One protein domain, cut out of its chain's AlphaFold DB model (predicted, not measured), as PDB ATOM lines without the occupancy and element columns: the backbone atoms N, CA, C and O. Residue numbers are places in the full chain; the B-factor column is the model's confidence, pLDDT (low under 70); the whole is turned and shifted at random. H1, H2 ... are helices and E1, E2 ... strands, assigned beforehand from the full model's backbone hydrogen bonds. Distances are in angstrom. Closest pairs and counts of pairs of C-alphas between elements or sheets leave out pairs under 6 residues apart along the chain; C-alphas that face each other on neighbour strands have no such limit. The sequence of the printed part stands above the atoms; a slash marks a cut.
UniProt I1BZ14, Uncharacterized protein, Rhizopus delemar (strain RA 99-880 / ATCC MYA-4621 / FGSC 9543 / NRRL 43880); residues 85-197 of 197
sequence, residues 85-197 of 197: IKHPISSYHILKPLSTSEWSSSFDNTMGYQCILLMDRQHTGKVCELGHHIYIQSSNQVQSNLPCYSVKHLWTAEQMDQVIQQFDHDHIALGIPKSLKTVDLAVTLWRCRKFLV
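What this domain is: This is residues 85 to 197 of the 197 residues of an uncharacterized protein of Rhizopus delemar (strain RA 99-880 / ATCC MYA-4621 / FGSC 9543 / NRRL 43880) (UniProt I1BZ14). The domain is a small closed barrel of six strands, E1 to E6, with the helix H2 packed slantwise on its outside and a shorter helix, H1, near the end of E3. The long hairpin of E4 and E5 wraps round part of the barrel, both strands bending on the way. The printed part has 113 residues, with six named strands and two named helices in the order E1, E2, E3, E4, E5, H1, E6, H2; the class is mixed, helices and strands. Round the mixed ring run E1, E2, E4, E5, E3, E6 and back to E1. The whole is compact, with a radius of gyration of the C-alphas of 13.2 A and spans of 37 by 32 by 29 A.

How they stand to each other: E1, residues 93 to 99, and E2, residues 102 to 105, are an antiparallel hairpin at 144 degrees, with N 96 and O 104 within hydrogen-bond range at 2.9 A. E2 is parallel to E4, residues 128 to 136, at 44 degrees, with N 103 and O 133 at 2.9 A. E4 and E5, residues 141 to 150, are an antiparallel hairpin at 146 degrees, with N 148 and O 129 at 2.8 A. E4 bends by 67 degrees at residue 131, and E5 by 66 degrees at residue 145. E5 is parallel to E3, residues 113 to 120, at 46 degrees, with N 118 and O 149 at 2.8 A. E3 is antiparallel to E6, residues 171 to 177, at 164 degrees, with N 117 and O 174 at 2.8 A. E6 and E1, antiparallel at 120 degrees, close the ring, with N 95 and O 173 at 2.8 A. E1 is staggered, pairing with E6 over residues 93 to 95 and with E2 over 96 to 99. H1, residues 157 to 164, is on the barrel; its closest C-alphas to E3 are those of Ile 164 and Met 119, 7.7 A apart. H2, residues 183 to 196, is on the barrel, outside it, at a height over the sheet of 10.0 A. It runs slantwise to the strands, at 52 degrees to E5 on the local plane. It lies over E5, and only just over E3, E4 and E6, with 3 C-alphas on each. The closest C-alphas of H2 and E3 are those of Ala 186 and Gln 114, 6.3 A apart. H1 and H2 are apart. In both helices every O i to N i+4 pair is within hydrogen-bond range.

Where its parts are: E1 begins at C-alpha 93, (-17.397, 4.891, 26.275), and is 17.4 A long; E2 measures 10.4 A, E3 19.5 A and E4 21.8 A. E5, the longest strand, measures 24.5 A and ends at C-alpha 150, (-33.344, 4.013, 25.362). H1 is 10.2 A long, E6 19.3 A and H2 20.2 A, ending at C-alpha 196, (-41.176, -0.709, 16.051).

The domain as a whole: The two C-alphas farthest apart, those of Asn 140 and Glu 158, are 37.8 A apart. The printed part has no cut, and no link is long. The mean pLDDT of the printed part is 90.3; residue 170 is under 70.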
ATOM      1  N   ILE A  85     -23.890  -7.812  26.070       93.81
ATOM      2  CA  ILE A  85     -23.122  -8.549  27.092       93.81
ATOM      3  C   ILE A  85     -21.964  -9.389  26.529       93.81
ATOM      4  O   ILE A  85     -21.151  -9.900  27.294       93.81
ATOM      5  N   LYS A  86     -21.863  -9.557  25.203       93.19
ATOM      6  CA  LYS A  86     -20.716 -10.238  24.566       93.19
ATOM      7  C   LYS A  86     -19.407  -9.472  24.713       93.19
ATOM      8  O   LYS A  86     -18.341 -10.048  24.499       93.19
ATOM      9  N   HIS A  87     -19.482  -8.182  25.016       88.75
ATOM     10  CA  HIS A  87     -18.319  -7.325  25.156       88.75
ATOM     11  C   HIS A  87     -18.203  -6.852  26.601       88.75
ATOM     12  O   HIS A  87     -19.221  -6.531  27.217       88.75
ATOM     13  N   PRO A  88     -16.979  -6.775  27.151       89.06
ATOM     14  CA  PRO A  88     -16.787  -6.147  28.447       89.06
ATOM     15  C   PRO A  88     -17.214  -4.682  28.355       89.06
ATOM     16  O   PRO A  88     -17.014  -4.046  27.316       89.06
ATOM     17  N   ILE A  89     -17.746  -4.135  29.447       86.75
ATOM     18  CA  ILE A  89     -18.240  -2.751  29.501       86.75
ATOM     19  C   ILE A  89     -17.180  -1.724  29.105       86.75
ATOM     20  O   ILE A  89     -17.513  -0.723  28.479       86.75
ATOM     21  N   SER A  90     -15.903  -2.009  29.368       87.81
ATOM     22  CA  SER A  90     -14.769  -1.191  28.924       87.81
ATOM     23  C   SER A  90     -14.661  -1.032  27.399       87.81
ATOM     24  O   SER A  90     -13.903  -0.192  26.927       87.81
ATOM     25  N   SER A  91     -15.420  -1.807  26.616       90.81
ATOM     26  CA  SER A  91     -15.547  -1.642  25.159       90.81
ATOM     27  C   SER A  91     -16.458  -0.474  24.761       90.81
ATOM     28  O   SER A  91     -16.541  -0.144  23.576       90.81
ATOM     29  N   TYR A  92     -17.174   0.113  25.720       92.88
ATOM     30  CA  TYR A  92     -18.099   1.220  25.523       92.88
ATOM     31  C   TYR A  92     -17.592   2.459  26.254       92.88
ATOM     32  O   TYR A  92     -16.951   2.369  27.299       92.88
ATOM     33  N   HIS A  93     -17.878   3.636  25.705       93.81
ATOM     34  CA  HIS A  93     -17.397   4.891  26.275       93.81
ATOM     35  C   HIS A  93     -18.511   5.555  27.069       93.81
ATOM     36  O   HIS A  93     -19.546   5.901  26.502       93.81
ATOM     37  N   ILE A  94     -18.295   5.770  28.363       93.44
ATOM     38  CA  ILE A  94     -19.215   6.564  29.179       93.44
ATOM     39  C   ILE A  94     -19.181   8.006  28.663       93.44
ATOM     40  O   ILE A  94     -18.114   8.619  28.561       93.44
ATOM     41  N   LEU A  95     -20.348   8.530  28.305       94.56
ATOM     42  CA  LEU A  95     -20.522   9.885  27.806       94.56
ATOM     43  C   LEU A  95     -20.990  10.802  28.932       94.56
ATOM     44  O   LEU A  95     -21.849  10.433  29.732       94.56
ATOM     45  N   LYS A  96     -20.462  12.026  28.959       93.44
ATOM     46  CA  LYS A  96     -20.926  13.066  29.880       93.44
ATOM     47  C   LYS A  96     -22.001  13.914  29.196       93.44
ATOM     48  O   LYS A  96     -21.739  14.399  28.092       93.44
ATOM     49  N   PRO A  97     -23.178  14.111  29.809       93.19
ATOM     50  CA  PRO A  97     -24.209  14.974  29.241       93.19
ATOM     51  C   PRO A  97     -23.732  16.430  29.201       93.19
ATOM     52  O   PRO A  97     -23.150  16.921  30.165       93.19
ATOM     53  N   LEU A  98     -23.984  17.111  28.082       91.62
ATOM     54  CA  LEU A  98     -23.868  18.569  27.953       91.62
ATOM     55  C   LEU A  98     -25.261  19.208  27.899       91.62
ATOM     56  O   LEU A  98     -25.510  20.221  28.545       91.62
ATOM     57  N   SER A  99     -26.174  18.577  27.159       90.50
ATOM     58  CA  SER A  99     -27.593  18.924  27.065       90.50
ATOM     59  C   SER A  99     -28.409  17.668  26.723       90.50
ATOM     60  O   SER A  99     -27.861  16.571  26.623       90.50
ATOM     61  N   THR A 100     -29.725  17.794  26.527       86.12
ATOM     62  CA  THR A 100     -30.625  16.657  26.242       86.12
ATOM     63  C   THR A 100     -30.210  15.834  25.014       86.12
ATOM     64  O   THR A 100     -30.415  14.621  24.976       86.12
ATOM     65  N   SER A 101     -29.603  16.471  24.009       92.31
ATOM     66  CA  SER A 101     -29.188  15.812  22.763       92.31
ATOM     67  C   SER A 101     -27.694  15.940  22.475       92.31
ATOM     68  O   SER A 101     -27.247  15.574  21.387       92.31
ATOM     69  N   GLU A 102     -26.911  16.419  23.437       95.12
ATOM     70  CA  GLU A 102     -25.485  16.667  23.260       95.12
ATOM     71  C   GLU A 102     -24.685  16.042  24.389       95.12
ATOM     72  O   GLU A 102     -24.995  16.177  25.573       95.12
ATOM     73  N   TRP A 103     -23.609  15.379  23.995       95.50
ATOM     74  CA  TRP A 103     -22.768  14.607  24.884       95.50
ATOM     75  C   TRP A 103     -21.305  14.934  24.627       95.50
ATOM     76  O   TRP A 103     -20.927  15.323  23.523       95.50
ATOM     77  N   SER A 104     -20.458  14.711  25.621       95.19
ATOM     78  CA  SER A 104     -19.009  14.766  25.465       95.19
ATOM     79  C   SER A 104     -18.371  13.425  25.793       95.19
ATOM     80  O   SER A 104     -18.827  12.684  26.665       95.19
ATOM     81  N   SER A 105     -17.299  13.113  25.072       95.06
ATOM     82  CA  SER A 105     -16.452  11.960  25.322       95.06
ATOM     83  C   SER A 105     -15.008  12.404  25.503       95.06
ATOM     84  O   SER A 105     -14.461  13.122  24.666       95.06
ATOM     85  N   SER A 106     -14.391  11.938  26.587       92.50
ATOM     86  CA  SER A 106     -12.959  12.096  26.852       92.50
ATOM     87  C   SER A 106     -12.106  11.004  26.201       92.50
ATOM     88  O   SER A 106     -10.884  11.040  26.302       92.50
ATOM     89  N   PHE A 107     -12.733  10.007  25.573       90.06
ATOM     90  CA  PHE A 107     -12.032   8.886  24.962       90.06
ATOM     91  C   PHE A 107     -11.510   9.264  23.575       90.06
ATOM     92  O   PHE A 107     -12.187   9.954  22.807       90.06
ATOM     93  N   ASP A 108     -10.321   8.772  23.234       85.56
ATOM     94  CA  ASP A 108      -9.848   8.816  21.854       85.56
ATOM     95  C   ASP A 108     -10.650   7.834  20.997       85.56
ATOM     96  O   ASP A 108     -10.729   6.639  21.284       85.56
ATOM     97  N   ASN A 109     -11.321   8.367  19.977       84.12
ATOM     98  CA  ASN A 109     -12.144   7.584  19.073       84.12
ATOM     99  C   ASN A 109     -12.212   8.233  17.689       84.12
ATOM    100  O   ASN A 109     -13.244   8.764  17.273       84.12
ATOM    101  N   THR A 110     -11.104   8.152  16.961       80.62
ATOM    102  CA  THR A 110     -10.951   8.684  15.597       80.62
ATOM    103  C   THR A 110     -11.998   8.169  14.603       80.62
ATOM    104  O   THR A 110     -12.373   8.880  13.674       80.62
ATOM    105  N   MET A 111     -12.523   6.956  14.800       88.44
ATOM    106  CA  MET A 111     -13.561   6.374  13.939       88.44
ATOM    107  C   MET A 111     -14.976   6.880  14.284       88.44
ATOM    108  O   MET A 111     -15.912   6.763  13.479       88.44
ATOM    109  N   GLY A 112     -15.152   7.459  15.472       92.25
ATOM    110  CA  GLY A 112     -16.432   7.918  15.994       92.25
ATOM    111  C   GLY A 112     -17.336   6.786  16.493       92.25
ATOM    112  O   GLY A 112     -16.921   5.645  16.700       92.25
ATOM    113  N   TYR A 113     -18.604   7.100  16.707       95.69
ATOM    114  CA  TYR A 113     -19.612   6.246  17.329       95.69
ATOM    115  C   TYR A 113     -20.647   5.749  16.317       95.69
ATOM    116  O   TYR A 113     -20.913   6.395  15.303       95.69
ATOM    117  N   GLN A 114     -21.225   4.579  16.570       94.88
ATOM    118  CA  GLN A 114     -22.340   4.025  15.794       94.88
ATOM    119  C   GLN A 114     -23.684   4.526  16.314       94.88
ATOM    120  O   GLN A 114     -24.585   4.819  15.530       94.88
ATOM    121  N   CYS A 115     -23.812   4.606  17.635       96.44
ATOM    122  CA  CYS A 115     -25.019   5.006  18.339       96.44
ATOM    123  C   CYS A 115     -24.702   5.342  19.801       96.44
ATOM    124  O   CYS A 115     -23.575   5.151  20.270       96.44
ATOM    125  N   ILE A 116     -25.726   5.825  20.501       97.00
ATOM    126  CA  ILE A 116     -25.735   6.045  21.944       97.00
ATOM    127  C   ILE A 116     -26.726   5.060  22.566       97.00
ATOM    128  O   ILE A 116     -27.821   4.870  22.032       97.00
ATOM    129  N   LEU A 117     -26.352   4.437  23.677       95.56
ATOM    130  CA  LEU A 117     -27.271   3.723  24.557       95.56
ATOM    131  C   LEU A 117     -27.546   4.584  25.781       95.56
ATOM    132  O   LEU A 117     -26.623   4.883  26.531       95.56
ATOM    133  N   LEU A 118     -28.802   4.961  25.979       93.88
ATOM    134  CA  LEU A 118     -29.253   5.676  27.161       93.88
ATOM    135  C   LEU A 118     -29.817   4.676  28.171       93.88
ATOM    136  O   LEU A 118     -30.830   4.019  27.915       93.88
ATOM    137  N   MET A 119     -29.145   4.580  29.312       90.19
ATOM    138  CA  MET A 119     -29.554   3.827  30.491       90.19
ATOM    139  C   MET A 119     -30.187   4.799  31.475       90.19
ATOM    140  O   MET A 119     -29.511   5.389  32.310       90.19
ATOM    141  N   ASP A 120     -31.490   4.989  31.315       86.12
ATOM    142  CA  ASP A 120     -32.307   5.824  32.185       86.12
ATOM    143  C   ASP A 120     -33.604   5.067  32.506       86.12
ATOM    144  O   ASP A 120     -34.422   4.776  31.626       86.12
ATOM    145  N   ARG A 121     -33.783   4.729  33.790       80.12
ATOM    146  CA  ARG A 121     -34.967   4.014  34.297       80.12
ATOM    147  C   ARG A 121     -36.225   4.869  34.247       80.12
ATOM    148  O   ARG A 121     -37.333   4.331  34.198       80.12
ATOM    149  N   GLN A 122     -36.085   6.185  34.277       82.25
ATOM    150  CA  GLN A 122     -37.193   7.125  34.273       82.25
ATOM    151  C   GLN A 122     -37.585   7.553  32.862       82.25
ATOM    152  O   GLN A 122     -38.692   8.058  32.699       82.25
ATOM    153  N   HIS A 123     -36.786   7.240  31.835       81.31
ATOM    154  CA  HIS A 123     -37.090   7.606  30.448       81.31
ATOM    155  C   HIS A 123     -38.506   7.186  30.036       81.31
ATOM    156  O   HIS A 123     -38.889   6.019  30.143       81.31
ATOM    157  N   THR A 124     -39.310   8.142  29.588       79.19
ATOM    158  CA  THR A 124     -40.684   7.923  29.096       79.19
ATOM    159  C   THR A 124     -40.820   8.210  27.603       79.19
ATOM    160  O   THR A 124     -41.912   8.095  27.049       79.19
ATOM    161  N   GLY A 125     -39.717   8.605  26.962       81.88
ATOM    162  CA  GLY A 125     -39.682   9.020  25.570       81.88
ATOM    163  C   GLY A 125     -39.761   7.859  24.580       81.88
ATOM    164  O   GLY A 125     -40.297   6.783  24.840       81.88
ATOM    165  N   LYS A 126     -39.234   8.093  23.378       86.38
ATOM    166  CA  LYS A 126     -39.230   7.079  22.317       86.38
ATOM    167  C   LYS A 126     -38.132   6.047  22.569       86.38
ATOM    168  O   LYS A 126     -37.105   6.344  23.174       86.38
ATOM    169  N   VAL A 127     -38.303   4.858  21.986       88.06
ATOM    170  CA  VAL A 127     -37.262   3.812  21.973       88.06
ATOM    171  C   VAL A 127     -35.974   4.303  21.316       88.06
ATOM    172  O   VAL A 127     -34.884   3.928  21.736       88.06
ATOM    173  N   CYS A 128     -36.094   5.131  20.274       91.75
ATOM    174  CA  CYS A 128     -34.942   5.741  19.631       91.75
ATOM    175  C   CYS A 128     -35.222   7.179  19.197       91.75
ATOM    176  O   CYS A 128     -36.217   7.452  18.517       91.75
ATOM    177  N   GLU A 129     -34.293   8.060  19.542       91.69
ATOM    178  CA  GLU A 129     -34.247   9.465  19.154       91.69
ATOM    179  C   GLU A 129     -33.073   9.696  18.196       91.69
ATOM    180  O   GLU A 129     -32.049   9.012  18.244       91.69
ATOM    181  N   LEU A 130     -33.251  10.613  17.248       91.12
ATOM    182  CA  LEU A 130     -32.232  10.974  16.260       91.12
ATOM    183  C   LEU A 130     -31.753  12.396  16.515       91.12
ATOM    184  O   LEU A 130     -32.423  13.157  17.202       91.12
ATOM    185  N   GLY A 131     -30.639  12.764  15.886       91.69
ATOM    186  CA  GLY A 131     -30.115  14.124  15.994       91.69
ATOM    187  C   GLY A 131     -29.292  14.347  17.258       91.69
ATOM    188  O   GLY A 131     -29.134  15.489  17.669       91.69
ATOM    189  N   HIS A 132     -28.764  13.286  17.879       95.38
ATOM    190  CA  HIS A 132     -27.818  13.451  18.978       95.38
ATOM    191  C   HIS A 132     -26.415  13.761  18.455       95.38
ATOM    192  O   HIS A 132     -26.018  13.308  17.373       95.38
ATOM    193  N   HIS A 133     -25.659  14.493  19.269       96.12
ATOM    194  CA  HIS A 133     -24.309  14.949  18.972       96.12
ATOM    195  C   HIS A 133     -23.337  14.462  20.045       96.12
ATOM    196  O   HIS A 133     -23.664  14.469  21.232       96.12
ATOM    197  N   ILE A 134     -22.137  14.049  19.637       96.00
ATOM    198  CA  ILE A 134     -21.036  13.744  20.558       96.00
ATOM    199  C   ILE A 134     -19.843  14.626  20.206       96.00
ATOM    200  O   ILE A 134     -19.318  14.551  19.096       96.00
ATOM    201  N   TYR A 135     -19.394  15.413  21.178       95.06
ATOM    202  CA  TYR A 135     -18.131  16.134  21.143       95.06
ATOM    203  C   TYR A 135     -16.993  15.228  21.626       95.06
ATOM    204  O   TYR A 135     -17.005  14.739  22.758       95.06
ATOM    205  N   ILE A 136     -16.015  14.983  20.759       92.94
ATOM    206  CA  ILE A 136     -14.850  14.132  21.011       92.94
ATOM    207  C   ILE A 136     -13.685  15.043  21.392       92.94
ATOM    208  O   ILE A 136     -13.102  15.710  20.538       92.94
ATOM    209  N   GLN A 137     -13.362  15.091  22.686       89.06
ATOM    210  CA  GLN A 137     -12.411  16.066  23.236       89.06
ATOM    211  C   GLN A 137     -10.988  15.871  22.705       89.06
ATOM    212  O   GLN A 137     -10.295  16.844  22.429       89.06
ATOM    213  N   SER A 138     -10.572  14.618  22.532       84.75
ATOM    214  CA  SER A 138      -9.238  14.229  22.062       84.75
ATOM    215  C   SER A 138      -8.921  14.715  20.646       84.75
ATOM    216  O   SER A 138      -7.774  15.045  20.361       84.75
ATOM    217  N   SER A 139      -9.925  14.788  19.767       85.19
ATOM    218  CA  SER A 139      -9.764  15.209  18.371       85.19
ATOM    219  C   SER A 139     -10.379  16.573  18.056       85.19
ATOM    220  O   SER A 139     -10.260  17.032  16.921       85.19
ATOM    221  N   ASN A 140     -11.026  17.227  19.030       86.88
ATOM    222  CA  ASN A 140     -11.797  18.460  18.838       86.88
ATOM    223  C   ASN A 140     -12.805  18.344  17.673       86.88
ATOM    224  O   ASN A 140     -12.915  19.221  16.816       86.88
ATOM    225  N   GLN A 141     -13.512  17.212  17.608       88.88
ATOM    226  CA  GLN A 141     -14.491  16.920  16.558       88.88
ATOM    227  C   GLN A 141     -15.889  16.737  17.134       88.88
ATOM    228  O   GLN A 141     -16.068  16.214  18.233       88.88
ATOM    229  N   VAL A 142     -16.896  17.105  16.344       92.19
ATOM    230  CA  VAL A 142     -18.304  16.835  16.645       92.19
ATOM    231  C   VAL A 142     -18.823  15.787  15.676       92.19
ATOM    232  O   VAL A 142     -18.822  15.988  14.461       92.19
ATOM    233  N   GLN A 143     -19.326  14.680  16.213       94.12
ATOM    234  CA  GLN A 143     -20.117  13.738  15.437       94.12
ATOM    235  C   GLN A 143     -21.605  14.026  15.625       94.12
ATOM    236  O   GLN A 143     -22.096  14.042  16.750       94.12
ATOM    237  N   SER A 144     -22.318  14.204  14.515       93.75
ATOM    238  CA  SER A 144     -23.730  14.611  14.491       93.75
ATOM    239  C   SER A 144     -24.659  13.483  14.035       93.75
ATOM    240  O   SER A 144     -24.211  12.505  13.431       93.75
ATOM    241  N   ASN A 145     -25.965  13.657  14.260       92.62
ATOM    242  CA  ASN A 145     -27.034  12.762  13.791       92.62
ATOM    243  C   ASN A 145     -26.915  11.308  14.268       92.62
ATOM    244  O   ASN A 145     -27.305  10.370  13.565       92.62
ATOM    245  N   LEU A 146     -26.407  11.112  15.482       94.88
ATOM    246  CA  LEU A 146     -26.329   9.794  16.089       94.88
ATOM    247  C   LEU A 146     -27.709   9.335  16.581       94.88
ATOM    248  O   LEU A 146     -28.442  10.128  17.180       94.88
ATOM    249  N   PRO A 147     -28.080   8.064  16.344       95.62
ATOM    250  CA  PRO A 147     -29.244   7.481  16.984       95.62
ATOM    251  C   PRO A 147     -28.937   7.200  18.460       95.62
ATOM    252  O   PRO A 147     -27.930   6.563  18.781       95.62
ATOM    253  N   CYS A 148     -29.823   7.648  19.341       95.44
ATOM    254  CA  CYS A 148     -29.818   7.334  20.763       95.44
ATOM    255  C   CYS A 148     -30.928   6.326  21.048       95.44
ATOM    256  O   CYS A 148     -32.068   6.553  20.653       95.44
ATOM    257  N   TYR A 149     -30.597   5.204  21.677       95.44
ATOM    258  CA  TYR A 149     -31.540   4.143  22.017       95.44
ATOM    259  C   TYR A 149     -31.748   4.109  23.523       95.44
ATOM    260  O   TYR A 149     -30.791   3.909  24.268       95.44
ATOM    261  N   SER A 150     -32.995   4.243  23.964       93.25
ATOM    262  CA  SER A 150     -33.344   4.013  25.362       93.25
ATOM    263  C   SER A 150     -33.487   2.515  25.607       93.25
ATOM    264  O   SER A 150     -34.371   1.858  25.049       93.25
ATOM    265  N   VAL A 151     -32.603   1.964  26.443       91.75
ATOM    266  CA  VAL A 151     -32.579   0.518  26.707       91.75
ATOM    267  C   VAL A 151     -33.747   0.060  27.575       91.75
ATOM    268  O   VAL A 151     -34.120  -1.105  27.508       91.75
ATOM    269  N   LYS A 152     -34.394   0.973  28.307       90.25
ATOM    270  CA  LYS A 152     -35.589   0.691  29.117       90.25
ATOM    271  C   LYS A 152     -36.734   0.079  28.317       90.25
ATOM    272  O   LYS A 152     -37.481  -0.742  28.831       90.25
ATOM    273  N   HIS A 153     -36.881   0.478  27.057       87.94
ATOM    274  CA  HIS A 153     -37.923  -0.061  26.184       87.94
ATOM    275  C   HIS A 153     -37.517  -1.360  25.484       87.94
ATOM    276  O   HIS A 153     -38.340  -1.954  24.792       87.94
ATOM    277  N   LEU A 154     -36.250  -1.760  25.602       92.81
ATOM    278  CA  LEU A 154     -35.684  -2.909  24.905       92.81
ATOM    279  C   LEU A 154     -35.385  -4.061  25.861       92.81
ATOM    280  O   LEU A 154     -35.506  -5.212  25.469       92.81
ATOM    281  N   TRP A 155     -34.944  -3.779  27.082       94.12
ATOM    282  CA  TRP A 155     -34.439  -4.780  28.018       94.12
ATOM    283  C   TRP A 155     -35.329  -4.866  29.253       94.12
ATOM    284  O   TRP A 155     -35.993  -3.900  29.630       94.12
ATOM    285  N   THR A 156     -35.354  -6.037  29.885       92.69
ATOM    286  CA  THR A 156     -36.121  -6.235  31.121       92.69
ATOM    287  C   THR A 156     -35.501  -5.454  32.282       92.69
ATOM    288  O   THR A 156     -34.327  -5.083  32.239       92.69
ATOM    289  N   ALA A 157     -36.271  -5.232  33.351       90.25
ATOM    290  CA  ALA A 157     -35.760  -4.589  34.563       90.25
ATOM    291  C   ALA A 157     -34.528  -5.323  35.123       90.25
ATOM    292  O   ALA A 157     -33.507  -4.692  35.364       90.25
ATOM    293  N   GLU A 158     -34.581  -6.656  35.191       91.81
ATOM    294  CA  GLU A 158     -33.470  -7.509  35.638       91.81
ATOM    295  C   GLU A 158     -32.208  -7.329  34.779       91.81
ATOM    296  O   GLU A 158     -31.097  -7.230  35.295       91.81
ATOM    297  N   GLN A 159     -32.374  -7.253  33.453       92.31
ATOM    298  CA  GLN A 159     -31.270  -7.008  32.525       92.31
ATOM    299  C   GLN A 159     -30.672  -5.615  32.725       92.31
ATOM    300  O   GLN A 159     -29.453  -5.463  32.703       92.31
ATOM    301  N   MET A 160     -31.510  -4.597  32.931       90.31
ATOM    302  CA  MET A 160     -31.026  -3.256  33.247       90.31
ATOM    303  C   MET A 160     -30.303  -3.216  34.590       90.31
ATOM    304  O   MET A 160     -29.242  -2.609  34.665       90.31
ATOM    305  N   ASP A 161     -30.827  -3.875  35.626       87.94
ATOM    306  CA  ASP A 161     -30.191  -3.961  36.943       87.94
ATOM    307  C   ASP A 161     -28.800  -4.592  36.837       87.94
ATOM    308  O   ASP A 161     -27.831  -4.022  37.334       87.94
ATOM    309  N   GLN A 162     -28.676  -5.705  36.105       88.44
ATOM    310  CA  GLN A 162     -27.393  -6.368  35.856       88.44
ATOM    311  C   GLN A 162     -26.364  -5.435  35.201       88.44
ATOM    312  O   GLN A 162     -25.161  -5.545  35.452       88.44
ATOM    313  N   VAL A 163     -26.810  -4.552  34.309       87.94
ATOM    314  CA  VAL A 163     -25.921  -3.638  33.590       87.94
ATOM    315  C   VAL A 163     -25.594  -2.415  34.438       87.94
ATOM    316  O   VAL A 163     -24.423  -2.075  34.557       87.94
ATOM    317  N   ILE A 164     -26.593  -1.791  35.068       86.44
ATOM    318  CA  ILE A 164     -26.424  -0.602  35.913       86.44
ATOM    319  C   ILE A 164     -25.540  -0.915  37.120       86.44
ATOM    320  O   ILE A 164     -24.699  -0.098  37.443       86.44
ATOM    321  N   GLN A 165     -25.635  -2.108  37.722       85.62
ATOM    322  CA  GLN A 165     -24.748  -2.532  38.821       85.62
ATOM    323  C   GLN A 165     -23.256  -2.512  38.467       85.62
ATOM    324  O   GLN A 165     -22.414  -2.507  39.359       85.62
ATOM    325  N   GLN A 166     -22.912  -2.529  37.180       85.00
ATOM    326  CA  GLN A 166     -21.525  -2.429  36.735       85.00
ATOM    327  C   GLN A 166     -21.046  -0.972  36.618       85.00
ATOM    328  O   GLN A 166     -19.923  -0.727  36.176       85.00
ATOM    329  N   PHE A 167     -21.886  -0.011  37.006       81.38
ATOM    330  CA  PHE A 167     -21.590   1.410  37.018       81.38
ATOM    331  C   PHE A 167     -22.068   2.071  38.322       81.38
ATOM    332  O   PHE A 167     -23.086   1.697  38.892       81.38
ATOM    333  N   ASP A 168     -21.390   3.132  38.754       70.50
ATOM    334  CA  ASP A 168     -21.709   3.828  40.013       70.50
ATOM    335  C   ASP A 168     -22.821   4.895  39.881       70.50
ATOM    336  O   ASP A 168     -22.987   5.744  40.761       70.50
ATOM    337  N   HIS A 169     -23.565   4.918  38.768       70.56
ATOM    338  CA  HIS A 169     -24.531   5.979  38.456       70.56
ATOM    339  C   HIS A 169     -25.849   5.432  37.891       70.56
ATOM    340  O   HIS A 169     -25.860   4.550  37.037       70.56
ATOM    341  N   ASP A 170     -26.968   6.033  38.304       66.38
ATOM    342  CA  ASP A 170     -28.318   5.629  37.873       66.38
ATOM    343  C   ASP A 170     -28.683   6.079  36.448       66.38
ATOM    344  O   ASP A 170     -29.656   5.587  35.876       66.38
ATOM    345  N   HIS A 171     -27.935   7.038  35.891       72.88
ATOM    346  CA  HIS A 171     -28.199   7.650  34.585       72.88
ATOM    347  C   HIS A 171     -26.912   7.672  33.773       72.88
ATOM    348  O   HIS A 171     -25.980   8.420  34.081       72.88
ATOM    349  N   ILE A 172     -26.848   6.832  32.743       87.56
ATOM    350  CA  ILE A 172     -25.619   6.625  31.978       87.56
ATOM    351  C   ILE A 172     -25.931   6.619  30.496       87.56
ATOM    352  O   ILE A 172     -26.792   5.882  30.025       87.56
ATOM    353  N   ALA A 173     -25.179   7.413  29.741       93.25
ATOM    354  CA  ALA A 173     -25.128   7.293  28.298       93.25
ATOM    355  C   ALA A 173     -23.828   6.601  27.893       93.25
ATOM    356  O   ALA A 173     -22.739   7.022  28.283       93.25
ATOM    357  N   LEU A 174     -23.938   5.547  27.089       95.00
ATOM    358  CA  LEU A 174     -22.796   4.852  26.511       95.00
ATOM    359  C   LEU A 174     -22.699   5.163  25.023       95.00
ATOM    360  O   LEU A 174     -23.610   4.878  24.247       95.00
ATOM    361  N   GLY A 175     -21.562   5.702  24.607       96.19
ATOM    362  CA  GLY A 175     -21.180   5.787  23.211       96.19
ATOM    363  C   GLY A 175     -20.676   4.431  22.750       96.19
ATOM    364  O   GLY A 175     -19.714   3.905  23.308       96.19
ATOM    365  N   ILE A 176     -21.299   3.877  21.709       96.69
ATOM    366  CA  ILE A 176     -20.884   2.615  21.091       96.69
ATOM    367  C   ILE A 176     -19.878   2.928  19.978       96.69
ATOM    368  O   ILE A 176     -20.296   3.452  18.939       96.69
ATOM    369  N   PRO A 177     -18.568   2.655  20.139       95.44
ATOM    370  CA  PRO A 177     -17.570   3.028  19.137       95.44
ATOM    371  C   PRO A 177     -17.811   2.307  17.806       95.44
ATOM    372  O   PRO A 177     -18.394   1.219  17.779       95.44
ATOM    373  N   LYS A 178     -17.360   2.873  16.683       94.06
ATOM    374  CA  LYS A 178     -17.329   2.171  15.392       94.06
ATOM    375  C   LYS A 178     -16.207   1.144  15.400       94.06
ATOM    376  O   LYS A 178     -15.034   1.492  15.369       94.06
ATOM    377  N   SER A 179     -16.569  -0.135  15.425       92.12
ATOM    378  CA  SER A 179     -15.615  -1.235  15.301       92.12
ATOM    379  C   SER A 179     -16.297  -2.501  14.788       92.12
ATOM    380  O   SER A 179     -17.516  -2.646  14.889       92.12
ATOM    381  N   LEU A 180     -15.501  -3.463  14.308       89.56
ATOM    382  CA  LEU A 180     -15.994  -4.800  13.957       89.56
ATOM    383  C   LEU A 180     -16.589  -5.551  15.157       89.56
ATOM    384  O   LEU A 180     -17.426  -6.423  14.964       89.56
ATOM    385  N   LYS A 181     -16.177  -5.222  16.389       89.75
ATOM    386  CA  LYS A 181     -16.704  -5.864  17.599       89.75
ATOM    387  C   LYS A 181     -18.120  -5.379  17.900       89.75
ATOM    388  O   LYS A 181     -18.994  -6.171  18.193       89.75
ATOM    389  N   THR A 182     -18.356  -4.082  17.767       92.56
ATOM    390  CA  THR A 182     -19.587  -3.417  18.213       92.56
ATOM    391  C   THR A 182     -20.648  -3.273  17.117       92.56
ATOM    392  O   THR A 182     -21.762  -2.827  17.393       92.56
ATOM    393  N   VAL A 183     -20.330  -3.627  15.864       92.06
ATOM    394  CA  VAL A 183     -21.250  -3.478  14.720       92.06
ATOM    395  C   VAL A 183     -22.518  -4.313  14.860       92.06
ATOM    396  O   VAL A 183     -23.605  -3.830  14.545       92.06
ATOM    397  N   ASP A 184     -22.424  -5.536  15.381       92.69
ATOM    398  CA  ASP A 184     -23.599  -6.393  15.542       92.69
ATOM    399  C   ASP A 184     -24.565  -5.842  16.599       92.69
ATOM    400  O   ASP A 184     -25.783  -5.875  16.396       92.69
ATOM    401  N   LEU A 185     -24.053  -5.239  17.678       94.94
ATOM    402  CA  LEU A 185     -24.881  -4.513  18.642       94.94
ATOM    403  C   LEU A 185     -25.610  -3.339  17.970       94.94
ATOM    404  O   LEU A 185     -26.834  -3.253  18.034       94.94
ATOM    405  N   ALA A 186     -24.893  -2.472  17.251       94.19
ATOM    406  CA  ALA A 186     -25.513  -1.339  16.561       94.19
ATOM    407  C   ALA A 186     -26.583  -1.783  15.543       94.19
ATOM    408  O   ALA A 186     -27.668  -1.200  15.459       94.19
ATOM    409  N   VAL A 187     -26.315  -2.859  14.798       93.62
ATOM    410  CA  VAL A 187     -27.254  -3.430  13.827       93.62
ATOM    411  C   VAL A 187     -28.494  -4.007  14.508       93.62
ATOM    412  O   VAL A 187     -29.602  -3.813  14.004       93.62
ATOM    413  N   THR A 188     -28.348  -4.709  15.633       94.31
ATOM    414  CA  THR A 188     -29.497  -5.267  16.367       94.31
ATOM    415  C   THR A 188     -30.373  -4.174  16.976       94.31
ATOM    416  O   THR A 188     -31.586  -4.220  16.792       94.31
ATOM    417  N   LEU A 189     -29.790  -3.123  17.558       95.19
ATOM    418  CA  LEU A 189     -30.529  -1.946  18.041       95.19
ATOM    419  C   LEU A 189     -31.302  -1.250  16.912       95.19
ATOM    420  O   LEU A 189     -32.484  -0.920  17.040       95.19
ATOM    421  N   TRP A 190     -30.662  -1.077  15.754       94.25
ATOM    422  CA  TRP A 190     -31.331  -0.540  14.574       94.25
ATOM    423  C   TRP A 190     -32.481  -1.431  14.095       94.25
ATOM    424  O   TRP A 190     -33.533  -0.905  13.726       94.25
ATOM    425  N   ARG A 191     -32.328  -2.760  14.151       94.25
ATOM    426  CA  ARG A 191     -33.405  -3.711  13.839       94.25
ATOM    427  C   ARG A 191     -34.579  -3.577  14.810       94.25
ATOM    428  O   ARG A 191     -35.710  -3.563  14.334       94.25
ATOM    429  N   CYS A 192     -34.334  -3.397  16.112       94.31
ATOM    430  CA  CYS A 192     -35.388  -3.110  17.094       94.31
ATOM    431  C   CYS A 192     -36.177  -1.857  16.695       94.31
ATOM    432  O   CYS A 192     -37.393  -1.910  16.536       94.31
ATOM    433  N   ARG A 193     -35.483  -0.747  16.409       92.69
ATOM    434  CA  ARG A 193     -36.133   0.482  15.924       92.69
ATOM    435  C   ARG A 193     -36.923   0.251  14.634       92.69
ATOM    436  O   ARG A 193     -38.040   0.735  14.525       92.69
ATOM    437  N   LYS A 194     -36.352  -0.442  13.644       91.81
ATOM    438  CA  LYS A 194     -37.025  -0.703  12.359       91.81
ATOM    439  C   LYS A 194     -38.266  -1.568  12.497       91.81
ATOM    440  O   LYS A 194     -39.187  -1.412  11.709       91.81
ATOM    441  N   PHE A 195     -38.276  -2.469  13.469       92.88
ATOM    442  CA  PHE A 195     -39.446  -3.274  13.749       92.88
ATOM    443  C   PHE A 195     -40.573  -2.430  14.358       92.88
ATOM    444  O   PHE A 195     -41.720  -2.587  13.947       92.88
ATOM    445  N   LEU A 196     -40.231  -1.528  15.285       87.94
ATOM    446  CA  LEU A 196     -41.176  -0.709  16.051       87.94
ATOM    447  C   LEU A 196     -41.761   0.493  15.290       87.94
ATOM    448  O   LEU A 196     -42.864   0.921  15.623       87.94
ATOM    449  N   VAL A 197     -41.025   1.051  14.320       80.31
ATOM    450  CA  VAL A 197     -41.407   2.237  13.519       80.31
ATOM    451  C   VAL A 197     -41.976   1.826  12.166       80.31
ATOM    452  O   VAL A 197     -43.128   2.204  11.872       80.31
TER     453      VAL A 197